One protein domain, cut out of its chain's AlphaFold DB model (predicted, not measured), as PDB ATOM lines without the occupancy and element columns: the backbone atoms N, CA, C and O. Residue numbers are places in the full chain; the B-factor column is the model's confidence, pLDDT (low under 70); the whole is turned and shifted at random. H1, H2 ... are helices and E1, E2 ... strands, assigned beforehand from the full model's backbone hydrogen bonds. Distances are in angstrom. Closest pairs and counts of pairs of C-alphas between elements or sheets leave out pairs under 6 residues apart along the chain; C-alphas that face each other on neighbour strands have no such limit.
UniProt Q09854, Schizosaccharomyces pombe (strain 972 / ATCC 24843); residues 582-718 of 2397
ATOM      1  N   SER A 582     201.865 256.582 170.039       93.92
ATOM      2  CA  SER A 582     201.458 257.765 170.809       93.92
ATOM      3  C   SER A 582     202.104 257.684 172.186       93.92
ATOM      4  O   SER A 582     201.626 256.967 173.056       93.92
ATOM      5  N   GLU A 583     203.248 258.348 172.349       91.58
ATOM      6  CA  GLU A 583     204.113 258.183 173.521       91.58
ATOM      7  C   GLU A 583     204.369 259.519 174.220       91.58
ATOM      8  O   GLU A 583     204.512 260.564 173.576       91.58
ATOM      9  N   LEU A 584     204.466 259.472 175.549       92.89
ATOM     10  CA  LEU A 584     204.874 260.600 176.380       92.89
ATOM     11  C   LEU A 584     206.408 260.694 176.418       92.89
ATOM     12  O   LEU A 584     207.081 259.789 176.904       92.89
ATOM     13  N   LEU A 585     206.962 261.812 175.945       91.50
ATOM     14  CA  LEU A 585     208.400 262.107 175.994       91.50
ATOM     15  C   LEU A 585     208.815 262.805 177.293       91.50
ATOM     16  O   LEU A 585     209.947 262.659 177.748       91.50
ATOM     17  N   GLY A 586     207.907 263.581 177.884       90.59
ATOM     18  CA  GLY A 586     208.154 264.298 179.128       90.59
ATOM     19  C   GLY A 586     206.962 265.145 179.553       90.59
ATOM     20  O   GLY A 586     206.114 265.515 178.739       90.59
ATOM     21  N   ASN A 587     206.894 265.459 180.841       91.97
ATOM     22  CA  ASN A 587     205.887 266.344 181.405       91.97
ATOM     23  C   ASN A 587     206.501 267.231 182.505       91.97
ATOM     24  O   ASN A 587     207.380 266.821 183.256       91.97
ATOM     25  N   TRP A 588     206.035 268.475 182.589       93.88
ATOM     26  CA  TRP A 588     206.408 269.450 183.616       93.88
ATOM     27  C   TRP A 588     205.120 269.894 184.285       93.88
ATOM     28  O   TRP A 588     204.482 270.860 183.860       93.88
ATOM     29  N   THR A 589     204.678 269.104 185.260       92.85
ATOM     30  CA  THR A 589     203.333 269.203 185.830       92.85
ATOM     31  C   THR A 589     203.373 269.291 187.346       92.85
ATOM     32  O   THR A 589     204.306 268.821 187.992       92.85
ATOM     33  N   ASN A 590     202.337 269.909 187.902       90.76
ATOM     34  CA  ASN A 590     202.029 269.900 189.319       90.76
ATOM     35  C   ASN A 590     200.725 269.131 189.528       90.76
ATOM     36  O   ASN A 590     199.809 269.200 188.708       90.76
ATOM     37  N   ILE A 591     200.645 268.425 190.650       88.95
ATOM     38  CA  ILE A 591     199.424 267.748 191.069       88.95
ATOM     39  C   ILE A 591     198.476 268.780 191.698       88.95
ATOM     40  O   ILE A 591     198.832 269.436 192.677       88.95
ATOM     41  N   GLU A 592     197.270 268.897 191.153       87.96
ATOM     42  CA  GLU A 592     196.178 269.724 191.670       87.96
ATOM     43  C   GLU A 592     195.018 268.824 192.122       87.96
ATOM     44  O   GLU A 592     194.606 267.919 191.400       87.96
ATOM     45  N   TYR A 593     194.474 269.067 193.315       86.52
ATOM     46  CA  TYR A 593     193.289 268.363 193.813       86.52
ATOM     47  C   TYR A 593     192.082 269.288 193.692       86.52
ATOM     48  O   TYR A 593     191.993 270.291 194.402       86.52
ATOM     49  N   LEU A 594     191.174 268.962 192.773       86.14
ATOM     50  CA  LEU A 594     189.950 269.731 192.576       86.14
ATOM     51  C   LEU A 594     188.916 269.354 193.658       86.14
ATOM     52  O   LEU A 594     188.748 268.163 193.933       86.14
ATOM     53  N   PRO A 595     188.230 270.328 194.290       85.32
ATOM     54  CA  PRO A 595     187.425 270.092 195.492       85.32
ATOM     55  C   PRO A 595     186.329 269.023 195.367       85.32
ATOM     56  O   PRO A 595     186.074 268.312 196.338       85.32
ATOM     57  N   ASN A 596     185.680 268.905 194.204       86.89
ATOM     58  CA  ASN A 596     184.557 267.988 193.973       86.89
ATOM     59  C   ASN A 596     184.960 266.719 193.201       86.89
ATOM     60  O   ASN A 596     184.103 265.905 192.864       86.89
ATOM     61  N   SER A 597     186.254 266.521 192.940       82.14
ATOM     62  CA  SER A 597     186.771 265.416 192.117       82.14
ATOM     63  C   SER A 597     187.330 264.236 192.931       82.14
ATOM     64  O   SER A 597     188.074 263.400 192.406       82.14
ATOM     65  N   GLY A 598     186.965 264.153 194.215       78.86
ATOM     66  CA  GLY A 598     187.357 263.075 195.125       78.86
ATOM     67  C   GLY A 598     188.846 263.088 195.501       78.86
ATOM     68  O   GLY A 598     189.466 264.140 195.621       78.86
ATOM     69  N   ILE A 599     189.416 261.899 195.724       79.39
ATOM     70  CA  ILE A 599     190.834 261.711 196.105       79.39
ATOM     71  C   ILE A 599     191.754 261.758 194.870       79.39
ATOM     72  O   ILE A 599     192.972 261.862 195.000       79.39
ATOM     73  N   ASN A 600     191.187 261.705 193.664       77.10
ATOM     74  CA  ASN A 600     191.956 261.528 192.441       77.10
ATOM     75  C   ASN A 600     192.551 262.875 191.990       77.10
ATOM     76  O   ASN A 600     191.795 263.830 191.781       77.10
ATOM     77  N   PRO A 601     193.887 262.986 191.860       82.63
ATOM     78  CA  PRO A 601     194.552 264.221 191.458       82.63
ATOM     79  C   PRO A 601     194.421 264.511 189.957       82.63
ATOM     80  O   PRO A 601     194.372 263.601 189.133       82.63
ATOM     81  N   SER A 602     194.462 265.791 189.593       85.74
ATOM     82  CA  SER A 602     194.614 266.269 188.216       85.74
ATOM     83  C   SER A 602     196.058 266.726 187.982       85.74
ATOM     84  O   SER A 602     196.579 267.550 188.733       85.74
ATOM     85  N   ASN A 603     196.710 266.235 186.926       88.35
ATOM     86  CA  ASN A 603     198.046 266.702 186.538       88.35
ATOM     87  C   ASN A 603     197.929 267.951 185.658       88.35
ATOM     88  O   ASN A 603     197.415 267.883 184.540       88.35
ATOM     89  N   VAL A 604     198.418 269.091 186.151       92.37
ATOM     90  CA  VAL A 604     198.334 270.383 185.453       92.37
ATOM     91  C   VAL A 604     199.725 270.911 185.131       92.37
ATOM     92  O   VAL A 604     200.577 271.035 186.008       92.37
ATOM     93  N   GLY A 605     199.969 271.239 183.867       93.97
ATOM     94  CA  GLY A 605     201.240 271.773 183.399       93.97
ATOM     95  C   GLY A 605     201.433 271.590 181.902       93.97
ATOM     96  O   GLY A 605     200.495 271.742 181.120       93.97
ATOM     97  N   THR A 606     202.668 271.306 181.501       95.55
ATOM     98  CA  THR A 606     203.053 271.160 180.092       95.55
ATOM     99  C   THR A 606     203.430 269.718 179.791       95.55
ATOM    100  O   THR A 606     204.141 269.082 180.568       95.55
ATOM    101  N   PHE A 607     202.991 269.226 178.640       95.73
ATOM    102  CA  PHE A 607     203.158 267.855 178.186       95.73
ATOM    103  C   PHE A 607     203.880 267.835 176.842       95.73
ATOM    104  O   PHE A 607     203.683 268.713 175.997       95.73
ATOM    105  N   SER A 608     204.724 266.825 176.660       95.93
ATOM    106  CA  SER A 608     205.470 266.561 175.438       95.93
ATOM    107  C   SER A 608     205.170 265.149 174.967       95.93
ATOM    108  O   SER A 608     205.513 264.186 175.647       95.93
ATOM    109  N   MET A 609     204.522 265.025 173.814       95.56
ATOM    110  CA  MET A 609     204.150 263.744 173.220       95.56
ATOM    111  C   MET A 609     204.643 263.643 171.781       95.56
ATOM    112  O   MET A 609     204.871 264.654 171.114       95.56
ATOM    113  N   VAL A 610     204.796 262.421 171.286       95.30
ATOM    114  CA  VAL A 610     205.142 262.154 169.886       95.30
ATOM    115  C   VAL A 610     204.123 261.225 169.243       95.30
ATOM    116  O   VAL A 610     203.722 260.219 169.827       95.30
ATOM    117  N   ARG A 611     203.725 261.564 168.014       94.44
ATOM    118  CA  ARG A 611     202.881 260.733 167.150       94.44
ATOM    119  C   ARG A 611     203.663 260.262 165.940       94.44
ATOM    120  O   ARG A 611     204.388 261.051 165.338       94.44
ATOM    121  N   GLY A 612     203.523 258.988 165.582       92.02
ATOM    122  CA  GLY A 612     204.305 258.406 164.494       92.02
ATOM    123  C   GLY A 612     204.061 256.928 164.235       92.02
ATOM    124  O   GLY A 612     203.108 256.332 164.740       92.02
ATOM    125  N   ALA A 613     204.963 256.330 163.460       88.69
ATOM    126  CA  ALA A 613     205.002 254.889 163.249       88.69
ATOM    127  C   ALA A 613     205.764 254.188 164.381       88.69
ATOM    128  O   ALA A 613     206.758 254.709 164.905       88.69
ATOM    129  N   ILE A 614     205.332 252.973 164.717       88.01
ATOM    130  CA  ILE A 614     206.153 252.022 165.469       88.01
ATOM    131  C   ILE A 614     206.975 251.259 164.430       88.01
ATOM    132  O   ILE A 614     206.503 250.280 163.865       88.01
ATOM    133  N   ASN A 615     208.189 251.732 164.142       78.24
ATOM    134  CA  ASN A 615     208.999 251.270 163.002       78.24
ATOM    135  C   ASN A 615     209.296 249.757 162.982       78.24
ATOM    136  O   ASN A 615     209.660 249.224 161.939       78.24
ATOM    137  N   SER A 616     209.173 249.062 164.119       80.45
ATOM    138  CA  SER A 616     209.311 247.603 164.200       80.45
ATOM    139  C   SER A 616     208.090 246.832 163.682       80.45
ATOM    140  O   SER A 616     208.244 245.673 163.312       80.45
ATOM    141  N   LEU A 617     206.903 247.451 163.664       84.88
ATOM    142  CA  LEU A 617     205.621 246.811 163.335       84.88
ATOM    143  C   LEU A 617     204.894 247.470 162.152       84.88
ATOM    144  O   LEU A 617     204.096 246.815 161.496       84.88
ATOM    145  N   GLN A 618     205.154 248.752 161.883       85.28
ATOM    146  CA  GLN A 618     204.417 249.553 160.911       85.28
ATOM    147  C   GLN A 618     205.364 250.260 159.935       85.28
ATOM    148  O   GLN A 618     206.287 250.956 160.364       85.28
ATOM    149  N   ASN A 619     205.090 250.167 158.627       82.53
ATOM    150  CA  ASN A 619     205.779 250.954 157.601       82.53
ATOM    151  C   ASN A 619     204.787 251.816 156.805       82.53
ATOM    152  O   ASN A 619     204.347 251.467 155.707       82.53
ATOM    153  N   ILE A 620     204.484 252.999 157.348       77.19
ATOM    154  CA  ILE A 620     203.491 253.929 156.784       77.19
ATOM    155  C   ILE A 620     203.825 254.312 155.335       77.19
ATOM    156  O   ILE A 620     202.936 254.385 154.487       77.19
ATOM    157  N   SER A 621     205.111 254.519 155.035       72.02
ATOM    158  CA  SER A 621     205.562 254.977 153.719       72.02
ATOM    159  C   SER A 621     205.280 253.984 152.590       72.02
ATOM    160  O   SER A 621     205.081 254.405 151.453       72.02
ATOM    161  N   SER A 622     205.251 252.681 152.888       66.89
ATOM    162  CA  SER A 622     204.896 251.637 151.921       66.89
ATOM    163  C   SER A 622     203.411 251.291 151.930       66.89
ATOM    164  O   SER A 622     202.899 250.828 150.917       66.89
ATOM    165  N   GLU A 623     202.736 251.475 153.065       65.53
ATOM    166  CA  GLU A 623     201.345 251.053 153.255       65.53
ATOM    167  C   GLU A 623     200.323 252.099 152.795       65.53
ATOM    168  O   GLU A 623     199.253 251.714 152.332       65.53
ATOM    169  N   TYR A 624     200.640 253.399 152.904       67.32
ATOM    170  CA  TYR A 624     199.656 254.482 152.740       67.32
ATOM    171  C   TYR A 624     200.093 255.636 151.822       67.32
ATOM    172  O   TYR A 624     199.333 256.584 151.633       67.32
ATOM    173  N   ASN A 625     201.294 255.605 151.228       59.85
ATOM    174  CA  ASN A 625     201.663 256.615 150.228       59.85
ATOM    175  C   ASN A 625     200.994 256.301 148.885       59.85
ATOM    176  O   ASN A 625     201.504 255.516 148.081       59.85
ATOM    177  N   PHE A 626     199.866 256.955 148.625       59.42
ATOM    178  CA  PHE A 626     199.170 256.874 147.346       59.42
ATOM    179  C   PHE A 626     199.803 257.803 146.292       59.42
ATOM    180  O   PHE A 626     200.276 258.898 146.622       59.42
ATOM    181  N   PRO A 627     199.799 257.425 144.999       55.75
ATOM    182  CA  PRO A 627     200.257 258.299 143.925       55.75
ATOM    183  C   PRO A 627     199.462 259.611 143.907       55.75
ATOM    184  O   PRO A 627     198.240 259.600 143.817       55.75
ATOM    185  N   GLY A 628     200.159 260.747 143.953       55.74
ATOM    186  CA  GLY A 628     199.546 262.077 143.853       55.74
ATOM    187  C   GLY A 628     199.317 262.795 145.185       55.74
ATOM    188  O   GLY A 628     199.159 264.013 145.168       55.74
ATOM    189  N   VAL A 629     199.397 262.103 146.327       59.92
ATOM    190  CA  VAL A 629     199.322 262.739 147.651       59.92
ATOM    191  C   VAL A 629     200.736 262.883 148.213       59.92
ATOM    192  O   VAL A 629     201.428 261.900 148.467       59.92
ATOM    193  N   LYS A 630     201.205 264.123 148.388       64.30
ATOM    194  CA  LYS A 630     202.450 264.383 149.122       64.30
ATOM    195  C   LYS A 630     202.155 264.312 150.616       64.30
ATOM    196  O   LYS A 630     201.775 265.318 151.202       64.30
ATOM    197  N   THR A 631     202.349 263.144 151.214       67.25
ATOM    198  CA  THR A 631     202.334 262.966 152.670       67.25
ATOM    199  C   THR A 631     203.739 262.762 153.211       67.25
ATOM    200  O   THR A 631     204.523 261.997 152.650       67.25
ATOM    201  N   SER A 632     204.061 263.415 154.328       79.24
ATOM    202  CA  SER A 632     205.255 263.069 155.104       79.24
ATOM    203  C   SER A 632     204.931 261.920 156.063       79.24
ATOM    204  O   SER A 632     203.825 261.833 156.610       79.24
ATOM    205  N   SER A 633     205.901 261.026 156.253       76.26
ATOM    206  CA  SER A 633     205.857 259.941 157.247       76.26
ATOM    207  C   SER A 633     206.646 260.273 158.516       76.26
ATOM    208  O   SER A 633     206.782 259.420 159.390       76.26
ATOM    209  N   SER A 634     207.149 261.509 158.626       81.76
ATOM    210  CA  SER A 634     207.873 261.984 159.802       81.76
ATOM    211  C   SER A 634     207.013 261.893 161.056       81.76
ATOM    212  O   SER A 634     205.823 262.210 161.038       81.76
ATOM    213  N   ASP A 635     207.663 261.561 162.169       90.86
ATOM    214  CA  ASP A 635     207.097 261.766 163.494       90.86
ATOM    215  C   ASP A 635     206.708 263.241 163.681       90.86
ATOM    216  O   ASP A 635     207.386 264.149 163.183       90.86
ATOM    217  N   VAL A 636     205.622 263.472 164.419       95.53
ATOM    218  CA  VAL A 636     205.125 264.802 164.785       95.53
ATOM    219  C   VAL A 636     205.280 264.979 166.288       95.53
ATOM    220  O   VAL A 636     204.728 264.212 167.080       95.53
ATOM    221  N   TRP A 637     206.043 265.997 166.685       97.23
ATOM    222  CA  TRP A 637     206.296 266.317 168.085       97.23
ATOM    223  C   TRP A 637     205.279 267.334 168.600       97.23
ATOM    224  O   TRP A 637     205.232 268.459 168.109       97.23
ATOM    225  N   ILE A 638     204.471 266.959 169.586       96.64
ATOM    226  CA  ILE A 638     203.332 267.741 170.070       96.64
ATOM    227  C   ILE A 638     203.628 268.216 171.492       96.64
ATOM    228  O   ILE A 638     203.823 267.419 172.409       96.64
ATOM    229  N   LEU A 639     203.660 269.532 171.676       96.37
ATOM    230  CA  LEU A 639     203.881 270.198 172.956       96.37
ATOM    231  C   LEU A 639     202.637 271.006 173.304       96.37
ATOM    232  O   LEU A 639     202.212 271.835 172.508       96.37
ATOM    233  N   PHE A 640     202.051 270.792 174.477       96.43
ATOM    234  CA  PHE A 640     200.794 271.438 174.855       96.43
ATOM    235  C   PHE A 640     200.691 271.629 176.361       96.43
ATOM    236  O   PHE A 640     201.365 270.948 177.132       96.43
ATOM    237  N   THR A 641     199.859 272.573 176.794       96.12
ATOM    238  CA  THR A 641     199.625 272.831 178.216       96.12
ATOM    239  C   THR A 641     198.140 272.889 178.531       96.12
ATOM    240  O   THR A 641     197.371 273.473 177.779       96.12
ATOM    241  N   ASN A 642     197.734 272.308 179.660       94.77
ATOM    242  CA  ASN A 642     196.396 272.490 180.240       94.77
ATOM    243  C   ASN A 642     196.360 273.576 181.330       94.77
ATOM    244  O   ASN A 642     195.363 273.725 182.038       94.77
ATOM    245  N   SER A 643     197.443 274.341 181.483       93.11
ATOM    246  CA  SER A 643     197.469 275.544 182.311       93.11
ATOM    247  C   SER A 643     196.609 276.633 181.670       93.11
ATOM    248  O   SER A 643     196.719 276.878 180.473       93.11
ATOM    249  N   ASN A 644     195.802 277.348 182.457       89.39
ATOM    250  CA  ASN A 644     195.034 278.501 181.964       89.39
ATOM    251  C   ASN A 644     195.870 279.792 181.859       89.39
ATOM    252  O   ASN A 644     195.393 280.794 181.326       89.39
ATOM    253  N   VAL A 645     197.113 279.777 182.345       91.20
ATOM    254  CA  VAL A 645     198.075 280.880 182.226       91.20
ATOM    255  C   VAL A 645     199.205 280.508 181.276       91.20
ATOM    256  O   VAL A 645     199.578 279.337 181.192       91.20
ATOM    257  N   SER A 646     199.768 281.506 180.592       91.81
ATOM    258  CA  SER A 646     200.920 281.302 179.713       91.81
ATOM    259  C   SER A 646     202.115 280.762 180.500       91.81
ATOM    260  O   SER A 646     202.472 281.284 181.558       91.81
ATOM    261  N   VAL A 647     202.743 279.725 179.961       90.58
ATOM    262  CA  VAL A 647     203.878 279.026 180.561       90.58
ATOM    263  C   VAL A 647     205.114 279.305 179.718       90.58
ATOM    264  O   VAL A 647     205.103 279.103 178.508       90.58
ATOM    265  N   ASN A 648     206.195 279.743 180.362       92.66
ATOM    266  CA  ASN A 648     207.508 279.823 179.731       92.66
ATOM    267  C   ASN A 648     208.479 278.891 180.461       92.66
ATOM    268  O   ASN A 648     208.961 279.211 181.550       92.66
ATOM    269  N   LEU A 649     208.721 277.719 179.878       90.47
ATOM    270  CA  LEU A 649     209.648 276.731 180.412       90.47
ATOM    271  C   LEU A 649     211.061 277.060 179.950       90.47
ATOM    272  O   LEU A 649     211.329 277.088 178.754       90.47
ATOM    273  N   LYS A 650     211.970 277.250 180.904       88.55
ATOM    274  CA  LYS A 650     213.410 277.369 180.659       88.55
ATOM    275  C   LYS A 650     214.101 276.193 181.311       88.55
ATOM    276  O   LYS A 650     214.053 276.066 182.531       88.55
ATOM    277  N   SER A 651     214.743 275.357 180.510       80.31
ATOM    278  CA  SER A 651     215.412 274.162 181.003       80.31
ATOM    279  C   SER A 651     216.786 274.011 180.372       80.31
ATOM    280  O   SER A 651     216.982 274.236 179.183       80.31
ATOM    281  N   ASN A 652     217.763 273.622 181.186       86.17
ATOM    282  CA  ASN A 652     219.080 273.268 180.679       86.17
ATOM    283  C   ASN A 652     218.995 271.891 180.006       86.17
ATOM    284  O   ASN A 652     218.615 270.918 180.660       86.17
ATOM    285  N   CYS A 653     219.405 271.784 178.741       87.98
ATOM    286  CA  CYS A 653     219.336 270.546 177.959       87.98
ATOM    287  C   CYS A 653     220.177 269.373 178.500       87.98
ATOM    288  O   CYS A 653     219.947 268.221 178.132       87.98
ATOM    289  N   PHE A 654     221.110 269.633 179.419       86.18
ATOM    290  CA  PHE A 654     221.859 268.593 180.136       86.18
ATOM    291  C   PHE A 654     221.252 268.219 181.497       86.18
ATOM    292  O   PHE A 654     221.792 267.365 182.199       86.18
ATOM    293  N   SER A 655     220.155 268.865 181.895       85.60
ATOM    294  CA  SER A 655     219.425 268.544 183.122       85.60
ATOM    295  C   SER A 655     218.443 267.389 182.910       85.60
ATOM    296  O   SER A 655     218.154 266.992 181.783       85.60
ATOM    297  N   LYS A 656     217.895 266.865 184.013       79.03
ATOM    298  CA  LYS A 656     216.799 265.886 183.969       79.03
ATOM    299  C   LYS A 656     215.468 266.491 183.515       79.03
ATOM    300  O   LYS A 656     214.594 265.750 183.097       79.03
ATOM    301  N   GLU A 657     215.314 267.810 183.605       83.02
ATOM    302  CA  GLU A 657     214.094 268.533 183.227       83.02
ATOM    303  C   GLU A 657     214.157 269.025 181.769       83.02
ATOM    304  O   GLU A 657     213.386 269.901 181.380       83.02
ATOM    305  N   ALA A 658     215.118 268.544 180.973       87.92
ATOM    306  CA  ALA A 658     215.326 268.959 179.588       87.92
ATOM    307  C   ALA A 658     214.093 268.670 178.714       87.92
ATOM    308  O   ALA A 658     213.506 267.593 178.796       87.92
ATOM    309  N   ILE A 659     213.731 269.610 177.834       91.69
ATOM    310  CA  ILE A 659     212.645 269.440 176.855       91.69
ATOM    311  C   ILE A 659     213.191 268.646 175.668       91.69
ATOM    312  O   ILE A 659     213.576 269.214 174.643       91.69
ATOM    313  N   VAL A 660     213.302 267.331 175.847       91.52
ATOM    314  CA  VAL A 660     213.906 266.426 174.865       91.52
ATOM    315  C   VAL A 660     212.967 266.218 173.676       91.52
ATOM    316  O   VAL A 660     211.781 265.935 173.822       91.52
ATOM    317  N   SER A 661     213.526 266.388 172.486       93.43
ATOM    318  CA  SER A 661     212.870 266.213 171.197       93.43
ATOM    319  C   SER A 661     212.973 264.759 170.727       93.43
ATOM    320  O   SER A 661     213.970 264.104 171.034       93.43
ATOM    321  N   PRO A 662     212.022 264.257 169.914       90.17
ATOM    322  CA  PRO A 662     212.164 262.971 169.231       90.17
ATOM    323  C   PRO A 662     213.154 263.012 168.051       90.17
ATOM    324  O   PRO A 662     213.430 261.979 167.447       90.17
ATOM    325  N   PHE A 663     213.711 264.179 167.712       92.33
ATOM    326  CA  PHE A 663     214.679 264.335 166.623       92.33
ATOM    327  C   PHE A 663     216.108 264.483 167.156       92.33
ATOM    328  O   PHE A 663     216.324 264.983 168.261       92.33
ATOM    329  N   ILE A 664     217.106 264.082 166.364       90.81
ATOM    330  CA  ILE A 664     218.526 264.190 166.732       90.81
ATOM    331  C   ILE A 664     218.989 265.651 166.842       90.81
ATOM    332  O   ILE A 664     218.443 266.555 166.197       90.81
ATOM    333  N   SER A 665     220.018 265.886 167.654       91.07
ATOM    334  CA  SER A 665     220.622 267.206 167.848       91.07
ATOM    335  C   SER A 665     221.060 267.855 166.527       91.07
ATOM    336  O   SER A 665     221.499 267.181 165.597       91.07
ATOM    337  N   GLY A 666     220.935 269.182 166.430       90.65
ATOM    338  CA  GLY A 666     221.260 269.956 165.229       90.65
ATOM    339  C   GLY A 666     220.148 270.005 164.177       90.65
ATOM    340  O   GLY A 666     220.208 270.859 163.288       90.65
ATOM    341  N   THR A 667     219.113 269.165 164.290       93.17
ATOM    342  CA  THR A 667     217.939 269.221 163.406       93.17
ATOM    343  C   THR A 667     217.226 270.563 163.570       93.17
ATOM    344  O   THR A 667     216.974 271.023 164.687       93.17
ATOM    345  N   LYS A 668     216.898 271.204 162.444       95.75
ATOM    346  CA  LYS A 668     216.033 272.385 162.423       95.75
ATOM    347  C   LYS A 668     214.588 271.931 162.344       95.75
ATOM    348  O   LYS A 668     214.234 271.206 161.417       95.75
ATOM    349  N   ILE A 669     213.777 272.371 163.291       95.09
ATOM    350  CA  ILE A 669     212.359 272.034 163.372       95.09
ATOM    351  C   ILE A 669     211.503 273.268 163.134       95.09
ATOM    352  O   ILE A 669     211.919 274.388 163.438       95.09
ATOM    353  N   LYS A 670     210.305 273.049 162.600       95.00
ATOM    354  CA  LYS A 670     209.330 274.094 162.301       95.00
ATOM    355  C   LYS A 670     207.979 273.753 162.905       95.00
ATOM    356  O   LYS A 670     207.530 272.613 162.791       95.00
ATOM    357  N   ASN A 671     207.359 274.735 163.554       94.51
ATOM    358  CA  ASN A 671     206.009 274.603 164.083       94.51
ATOM    359  C   ASN A 671     204.995 274.567 162.925       94.51
ATOM    360  O   ASN A 671     205.080 275.382 162.009       94.51
ATOM    361  N   LEU A 672     204.042 273.639 162.967       94.10
ATOM    362  CA  LEU A 672     202.981 273.473 161.975       94.10
ATOM    363  C   LEU A 672     201.817 274.433 162.183       94.10
ATOM    364  O   LEU A 672     201.005 274.568 161.278       94.10
ATOM    365  N   VAL A 673     201.731 275.083 163.344       92.37
ATOM    366  CA  VAL A 673     200.674 276.047 163.672       92.37
ATOM    367  C   VAL A 673     201.254 277.438 163.914       92.37
ATOM    368  O   VAL A 673     202.423 277.586 164.284       92.37
ATOM    369  N   TYR A 674     200.445 278.479 163.697       88.80
ATOM    370  CA  TYR A 674     200.863 279.875 163.855       88.80
ATOM    371  C   TYR A 674     201.440 280.128 165.265       88.80
ATOM    372  O   TYR A 674     200.844 279.669 166.244       88.80
ATOM    373  N   PRO A 675     202.579 280.843 165.410       89.02
ATOM    374  CA  PRO A 675     203.270 281.682 164.418       89.02
ATOM    375  C   PRO A 675     204.352 280.980 163.573       89.02
ATOM    376  O   PRO A 675     205.160 281.665 162.948       89.02
ATOM    377  N   TYR A 676     204.358 279.642 163.511       89.45
ATOM    378  CA  TYR A 676     205.290 278.846 162.695       89.45
ATOM    379  C   TYR A 676     206.767 278.979 163.103       89.45
ATOM    380  O   TYR A 676     207.655 279.004 162.249       89.45
ATOM    381  N   ASP A 677     207.020 279.068 164.412       90.32
ATOM    382  CA  ASP A 677     208.361 279.208 164.986       90.32
ATOM    383  C   ASP A 677     209.344 278.147 164.471       90.32
ATOM    384  O   ASP A 677     209.011 276.963 164.352       90.32
ATOM    385  N   GLU A 678     210.580 278.575 164.229       94.28
ATOM    386  CA  GLU A 678     211.683 277.714 163.813       94.28
ATOM    387  C   GLU A 678     212.729 277.646 164.926       94.28
ATOM    388  O   GLU A 678     213.192 278.673 165.426       94.28
ATOM    389  N   TYR A 679     213.126 276.430 165.294       92.75
ATOM    390  CA  TYR A 679     214.146 276.191 166.313       92.75
ATOM    391  C   TYR A 679     215.243 275.288 165.758       92.75
ATOM    392  O   TYR A 679     214.992 274.391 164.952       92.75
ATOM    393  N   GLN A 680     216.473 275.505 166.216       93.43
ATOM    394  CA  GLN A 680     217.574 274.573 166.012       93.43
ATOM    395  C   GLN A 680     217.812 273.827 167.323       93.43
ATOM    396  O   GLN A 680     218.061 274.458 168.346       93.43
ATOM    397  N   LEU A 681     217.704 272.499 167.296       93.59
ATOM    398  CA  LEU A 681     217.786 271.681 168.504       93.59
ATOM    399  C   LEU A 681     219.214 271.607 169.062       93.59
ATOM    400  O   LEU A 681     220.154 271.274 168.334       93.59
ATOM    401  N   GLU A 682     219.361 271.841 170.366       92.12
ATOM    402  CA  GLU A 682     220.631 271.697 171.088       92.12
ATOM    403  C   GLU A 682     220.891 270.236 171.476       92.12
ATOM    404  O   GLU A 682     219.986 269.404 171.455       92.12
ATOM    405  N   ALA A 683     222.136 269.881 171.794       89.07
ATOM    406  CA  ALA A 683     222.460 268.534 172.262       89.07
ATOM    407  C   ALA A 683     221.949 268.320 173.694       89.07
ATOM    408  O   ALA A 683     222.172 269.161 174.564       89.07
ATOM    409  N   SER A 684     221.292 267.186 173.940       87.26
ATOM    410  CA  SER A 684     220.834 266.784 175.274       87.26
ATOM    411  C   SER A 684     221.704 265.679 175.885       87.26
ATOM    412  O   SER A 684     222.634 265.168 175.259       87.26
ATOM    413  N   SER A 685     221.389 265.295 177.124       82.74
ATOM    414  CA  SER A 685     221.981 264.120 177.785       82.74
ATOM    415  C   SER A 685     221.344 262.779 177.376       82.74
ATOM    416  O   SER A 685     221.776 261.729 177.855       82.74
ATOM    417  N   HIS A 686     220.312 262.785 176.525       80.34
ATOM    418  CA  HIS A 686     219.632 261.584 176.033       80.34
ATOM    419  C   HIS A 686     220.137 261.223 174.637       80.34
ATOM    420  O   HIS A 686     220.389 262.105 173.824       80.34
ATOM    421  N   PHE A 687     220.296 259.932 174.353       80.97
ATOM    422  CA  PHE A 687     220.786 259.423 173.069       80.97
ATOM    423  C   PHE A 687     219.685 258.654 172.345       80.97
ATOM    424  O   PHE A 687     218.824 258.049 172.985       80.97
ATOM    425  N   SER A 688     219.713 258.686 171.012       70.43
ATOM    426  CA  SER A 688     218.775 257.934 170.179       70.43
ATOM    427  C   SER A 688     218.909 256.437 170.439       70.43
ATOM    428  O   SER A 688     220.011 255.898 170.366       70.43
ATOM    429  N   GLN A 689     217.788 255.751 170.673       65.07
ATOM    430  CA  GLN A 689     217.780 254.292 170.833       65.07
ATOM    431  C   GLN A 689     218.235 253.553 169.561       65.07
ATOM    432  O   GLN A 689     218.691 252.416 169.643       65.07
ATOM    433  N   ILE A 690     218.119 254.190 168.387       60.90
ATOM    434  CA  ILE A 690     218.427 253.579 167.086       60.90
ATOM    435  C   ILE A 690     219.936 253.592 166.820       60.90
ATOM    436  O   ILE A 690     220.504 252.572 166.439       60.90
ATOM    437  N   SER A 691     220.593 254.743 167.002       60.85
ATOM    438  CA  SER A 691     222.027 254.887 166.720       60.85
ATOM    439  C   SER A 691     222.905 254.684 167.955       60.85
ATOM    440  O   SER A 691     224.086 254.385 167.797       60.85
ATOM    441  N   ASN A 692     222.370 254.833 169.178       68.60
ATOM    442  CA  ASN A 692     223.075 254.875 170.476       68.60
ATOM    443  C   ASN A 692     224.248 255.878 170.570       68.60
ATOM    444  O   ASN A 692     224.782 256.102 171.654       68.60
ATOM    445  N   THR A 693     224.658 256.492 169.459       76.63
ATOM    446  CA  THR A 693     225.794 257.407 169.340       76.63
ATOM    447  C   THR A 693     225.366 258.856 169.166       76.63
ATOM    448  O   THR A 693     226.128 259.756 169.513       76.63
ATOM    449  N   GLU A 694     224.174 259.106 168.618       83.11
ATOM    450  CA  GLU A 694     223.702 260.465 168.347       83.11
ATOM    451  C   GLU A 694     222.862 260.988 169.519       83.11
ATOM    452  O   GLU A 694     221.891 260.332 169.918       83.11
ATOM    453  N   PRO A 695     223.210 262.155 170.091       87.00
ATOM    454  CA  PRO A 695     222.404 262.770 171.131       87.00
ATOM    455  C   PRO A 695     221.080 263.270 170.543       87.00
ATOM    456  O   PRO A 695     221.044 263.894 169.478       87.00
ATOM    457  N   MET A 696     219.993 263.035 171.269       89.87
ATOM    458  CA  MET A 696     218.685 263.612 170.993       89.87
ATOM    459  C   MET A 696     218.745 265.128 171.161       89.87
ATOM    460  O   MET A 696     219.484 265.659 171.999       89.87
ATOM    461  N   GLY A 697     217.959 265.821 170.350       91.90
ATOM    462  CA  GLY A 697     217.803 267.260 170.409       91.90
ATOM    463  C   GLY A 697     217.030 267.707 171.650       91.90
ATOM    464  O   GLY A 697     216.241 266.947 172.202       91.90
ATOM    465  N   CYS A 698     217.222 268.948 172.080       93.83
ATOM    466  CA  CYS A 698     216.438 269.558 173.150       93.83
ATOM    467  C   CYS A 698     216.134 271.035 172.863       93.83
ATOM    468  O   CYS A 698     216.903 271.714 172.176       93.83
ATOM    469  N   LEU A 699     214.997 271.514 173.384       92.07
ATOM    470  CA  LEU A 699     214.632 272.933 173.411       92.07
ATOM    471  C   LEU A 699     215.062 273.579 174.744       92.07
ATOM    472  O   LEU A 699     214.599 273.139 175.799       92.07
ATOM    473  N   PRO A 700     215.891 274.642 174.728       88.60
ATOM    474  CA  PRO A 700     216.311 275.327 175.954       88.60
ATOM    475  C   PRO A 700     215.205 276.207 176.564       88.60
ATOM    476  O   PRO A 700     215.162 276.415 177.778       88.60
ATOM    477  N   GLU A 701     214.305 276.736 175.729       91.04
ATOM    478  CA  GLU A 701     213.180 277.579 176.138       91.04
ATOM    479  C   GLU A 701     211.931 277.261 175.301       91.04
ATOM    480  O   GLU A 701     212.013 277.132 174.077       91.04
ATOM    481  N   LEU A 702     210.772 277.154 175.956       91.53
ATOM    482  CA  LEU A 702     209.473 276.917 175.328       91.53
ATOM    483  C   LEU A 702     208.404 277.817 175.954       91.53
ATOM    484  O   LEU A 702     208.033 277.639 177.115       91.53
ATOM    485  N   GLY A 703     207.856 278.728 175.150       92.55
ATOM    486  CA  GLY A 703     206.674 279.517 175.500       92.55
ATOM    487  C   GLY A 703     205.394 278.912 174.921       92.55
ATOM    488  O   GLY A 703     205.324 278.690 173.711       92.55
ATOM    489  N   LEU A 704     204.389 278.692 175.768       94.16
ATOM    490  CA  LEU A 704     203.020 278.315 175.403       94.16
ATOM    491  C   LEU A 704     202.035 279.289 176.054       94.16
ATOM    492  O   LEU A 704     202.207 279.663 177.213       94.16
ATOM    493  N   ASP A 705     200.987 279.681 175.335       91.10
ATOM    494  CA  ASP A 705     199.881 280.422 175.946       91.10
ATOM    495  C   ASP A 705     199.037 279.510 176.845       91.10
ATOM    496  O   ASP A 705     199.173 278.286 176.813       91.10
ATOM    497  N   GLY A 706     198.147 280.099 177.648       91.59
ATOM    498  CA  GLY A 706     197.176 279.324 178.422       91.59
ATOM    499  C   GLY A 706     196.287 278.476 177.504       91.59
ATOM    500  O   GLY A 706     195.682 279.008 176.574       91.59
ATOM    501  N   TYR A 707     196.218 277.172 177.773       94.29
ATOM    502  CA  TYR A 707     195.631 276.139 176.910       94.29
ATOM    503  C   TYR A 707     196.254 276.060 175.501       94.29
ATOM    504  O   TYR A 707     195.616 275.620 174.545       94.29
ATOM    505  N   GLY A 708     197.496 276.522 175.353       94.08
ATOM    506  CA  GLY A 708     198.208 276.588 174.083       94.08
ATOM    507  C   GLY A 708     198.945 275.300 173.718       94.08
ATOM    508  O   GLY A 708     199.190 274.423 174.551       94.08
ATOM    509  N   TYR A 709     199.335 275.206 172.447       95.74
ATOM    510  CA  TYR A 709     200.027 274.049 171.883       95.74
ATOM    511  C   TYR A 709     200.922 274.433 170.693       95.74
ATOM    512  O   TYR A 709     200.736 275.477 170.065       95.74
ATOM    513  N   LYS A 710     201.911 273.584 170.389       95.96
ATOM    514  CA  LYS A 710     202.818 273.654 169.234       95.96
ATOM    515  C   LYS A 710     203.069 272.252 168.686       95.96
ATOM    516  O   LYS A 710     203.157 271.296 169.454       95.96
ATOM    517  N   LEU A 711     203.215 272.140 167.370       95.63
ATOM    518  CA  LEU A 711     203.454 270.876 166.674       95.63
ATOM    519  C   LEU A 711     204.692 271.009 165.802       95.63
ATOM    520  O   LEU A 711     204.681 271.797 164.870       95.63
ATOM    521  N   PHE A 712     205.750 270.256 166.067       96.61
ATOM    522  CA  PHE A 712     207.017 270.381 165.356       96.61
ATOM    523  C   PHE A 712     207.307 269.187 164.455       96.61
ATOM    524  O   PHE A 712     207.132 268.032 164.846       96.61
ATOM    525  N   VAL A 713     207.851 269.493 163.278       95.86
ATOM    526  CA  VAL A 713     208.459 268.534 162.346       95.86
ATOM    527  C   VAL A 713     209.826 269.052 161.884       95.86
ATOM    528  O   VAL A 713     210.067 270.264 161.954       95.86
ATOM    529  N   PRO A 714     210.732 268.190 161.392       95.69
ATOM    530  CA  PRO A 714     211.950 268.629 160.721       95.69
ATOM    531  C   PRO A 714     211.618 269.545 159.536       95.69
ATOM    532  O   PRO A 714     210.723 269.259 158.745       95.69
ATOM    533  N   ILE A 715     212.329 270.663 159.387       93.10
ATOM    534  CA  ILE A 715     211.997 271.693 158.387       93.10
ATOM    535  C   ILE A 715     212.073 271.180 156.937       93.10
ATOM    536  O   ILE A 715     211.410 271.716 156.056       93.10
ATOM    537  N   ASN A 716     212.863 270.135 156.680       90.14
ATOM    538  CA  ASN A 716     212.952 269.446 155.390       90.14
ATOM    539  C   ASN A 716     211.715 268.587 155.064       90.14
ATOM    540  O   ASN A 716     211.501 268.277 153.898       90.14
ATOM    541  N   GLU A 717     210.917 268.234 156.072       88.98
ATOM    542  CA  GLU A 717     209.655 267.485 155.963       88.98
ATOM    543  C   GLU A 717     208.428 268.417 156.011       88.98
ATOM    544  O   GLU A 717     207.291 267.958 155.905       88.98
ATOM    545  N   TYR A 718     208.633 269.730 156.178       90.24
ATOM    546  CA  TYR A 718     207.549 270.705 156.269       90.24
ATOM    547  C   TYR A 718     206.804 270.845 154.935       90.24
ATOM    548  O   TYR A 718     207.359 271.304 153.933       90.24
TER     549      TYR A 718
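This is residues 582 to 718 of the 2397 residues of a protein of Schizosaccharomyces pombe (strain 972 / ATCC 24843) (UniProt Q09854). A six-stranded sheet, E1 E2 E3 E11 E6 E7, is curled like part of a barrel, and a small sheet of E5, E9 and E8 lies over its hollow side, with E5 nearest to the large sheet; the short ribbon of E4 and E10 sits near the end of E3 at Thr 641. The tip of the E1 and E2 hairpin, around Pro 595, reaches out at one end of the long axis, and H1 with the loop around Pro 627 reaches out at the other. The printed part has 137 residues with one named helix and eleven named strands, in the order E1 E2 H1 E3 E4 E5 E6 E7 E8 E9 E10 E11, and it is mostly strand. The three sheets are antiparallel throughout. The whole is only just compact, close to loose, with a radius of gyration of the C-alphas of 16.6 A, and elongated, with spans of 54 by 32 by 32 A.

E1, residues 582 to 592, begins at C-alpha 582 at (201.458, 257.765, 170.809), is 24.6 A long and bends by 77 degrees at residue 585. E2, residues 602 to 612, is 26.8 A long and bends by 86 degrees at residue 605. H1 is residues 620 to 623, with C-alpha 620 at (203.491, 253.929, 156.784). E3, residues 636 to 641, measures 16.6 A. Next come E4, residues 647 to 650, E5, residues 659 to 664 and 12.8 A, and E6, residues 668 to 671. E7, residues 678 to 680, runs on at 62 degrees into E8, residues 682 to 687. E9, residues 695 to 699 and 13.0 A, runs on at 51 degrees into E10, residues 701 to 704. E11, residues 709 to 714, is 17.2 A long and ends at C-alpha 714 at (211.950, 268.629, 160.721).

The largest sheet runs E1 E2 E3 E11 E6 E7, is strongly twisted, and has E1 and E7 as edge strands. E1 and E2 form a hairpin, antiparallel at 172 degrees, with N 588 and O 606 2.8 A apart. E2 and E3 are antiparallel, with N 609 and O 638 at 2.9 A. The pairing of E11 is staggered: residues 709 to 712 pair with E3, with N 710 and O 639 at 2.8 A, and residues 712 to 714 with E6, with N 670 and O 713 at 2.9 A. E6 and E7 form a hairpin, with N 669 and O 679 at 2.9 A. E5 has 5 pairs of C-alphas within 8 A of E1, the closest being Leu 585 and Val 660 at 7.1 A; its closest C-alphas to E3 are Pro 662 and Trp 637, 6.9 A. In its own sheet E5 is the antiparallel neighbour of E9, with N 661 and O 697 at 2.8 A. E8 and E9 are a hairpin, with N 696 and O 686 at 2.7 A. E4 and E10 are antiparallel at 173 degrees, with N 647 and O 704 at 2.8 A, and the closest C-alphas of E10 and E3 are Leu 704 and Thr 641, 7.0 A. H1 is not on either of the two larger sheets; it is too short for an O i to N i+4 pair, and its one O i to N i+3 pair is within hydrogen-bond range.

The two C-alphas farthest apart are those of Pro 595 and Pro 627, 54.4 A. The printed part has no cut. The link from H1 to E3, residues 624 to 635, is long; the others are tight or short. The mean pLDDT of the printed part is 86.7, and residues 622 to 631 and 689 to 692 are under 70.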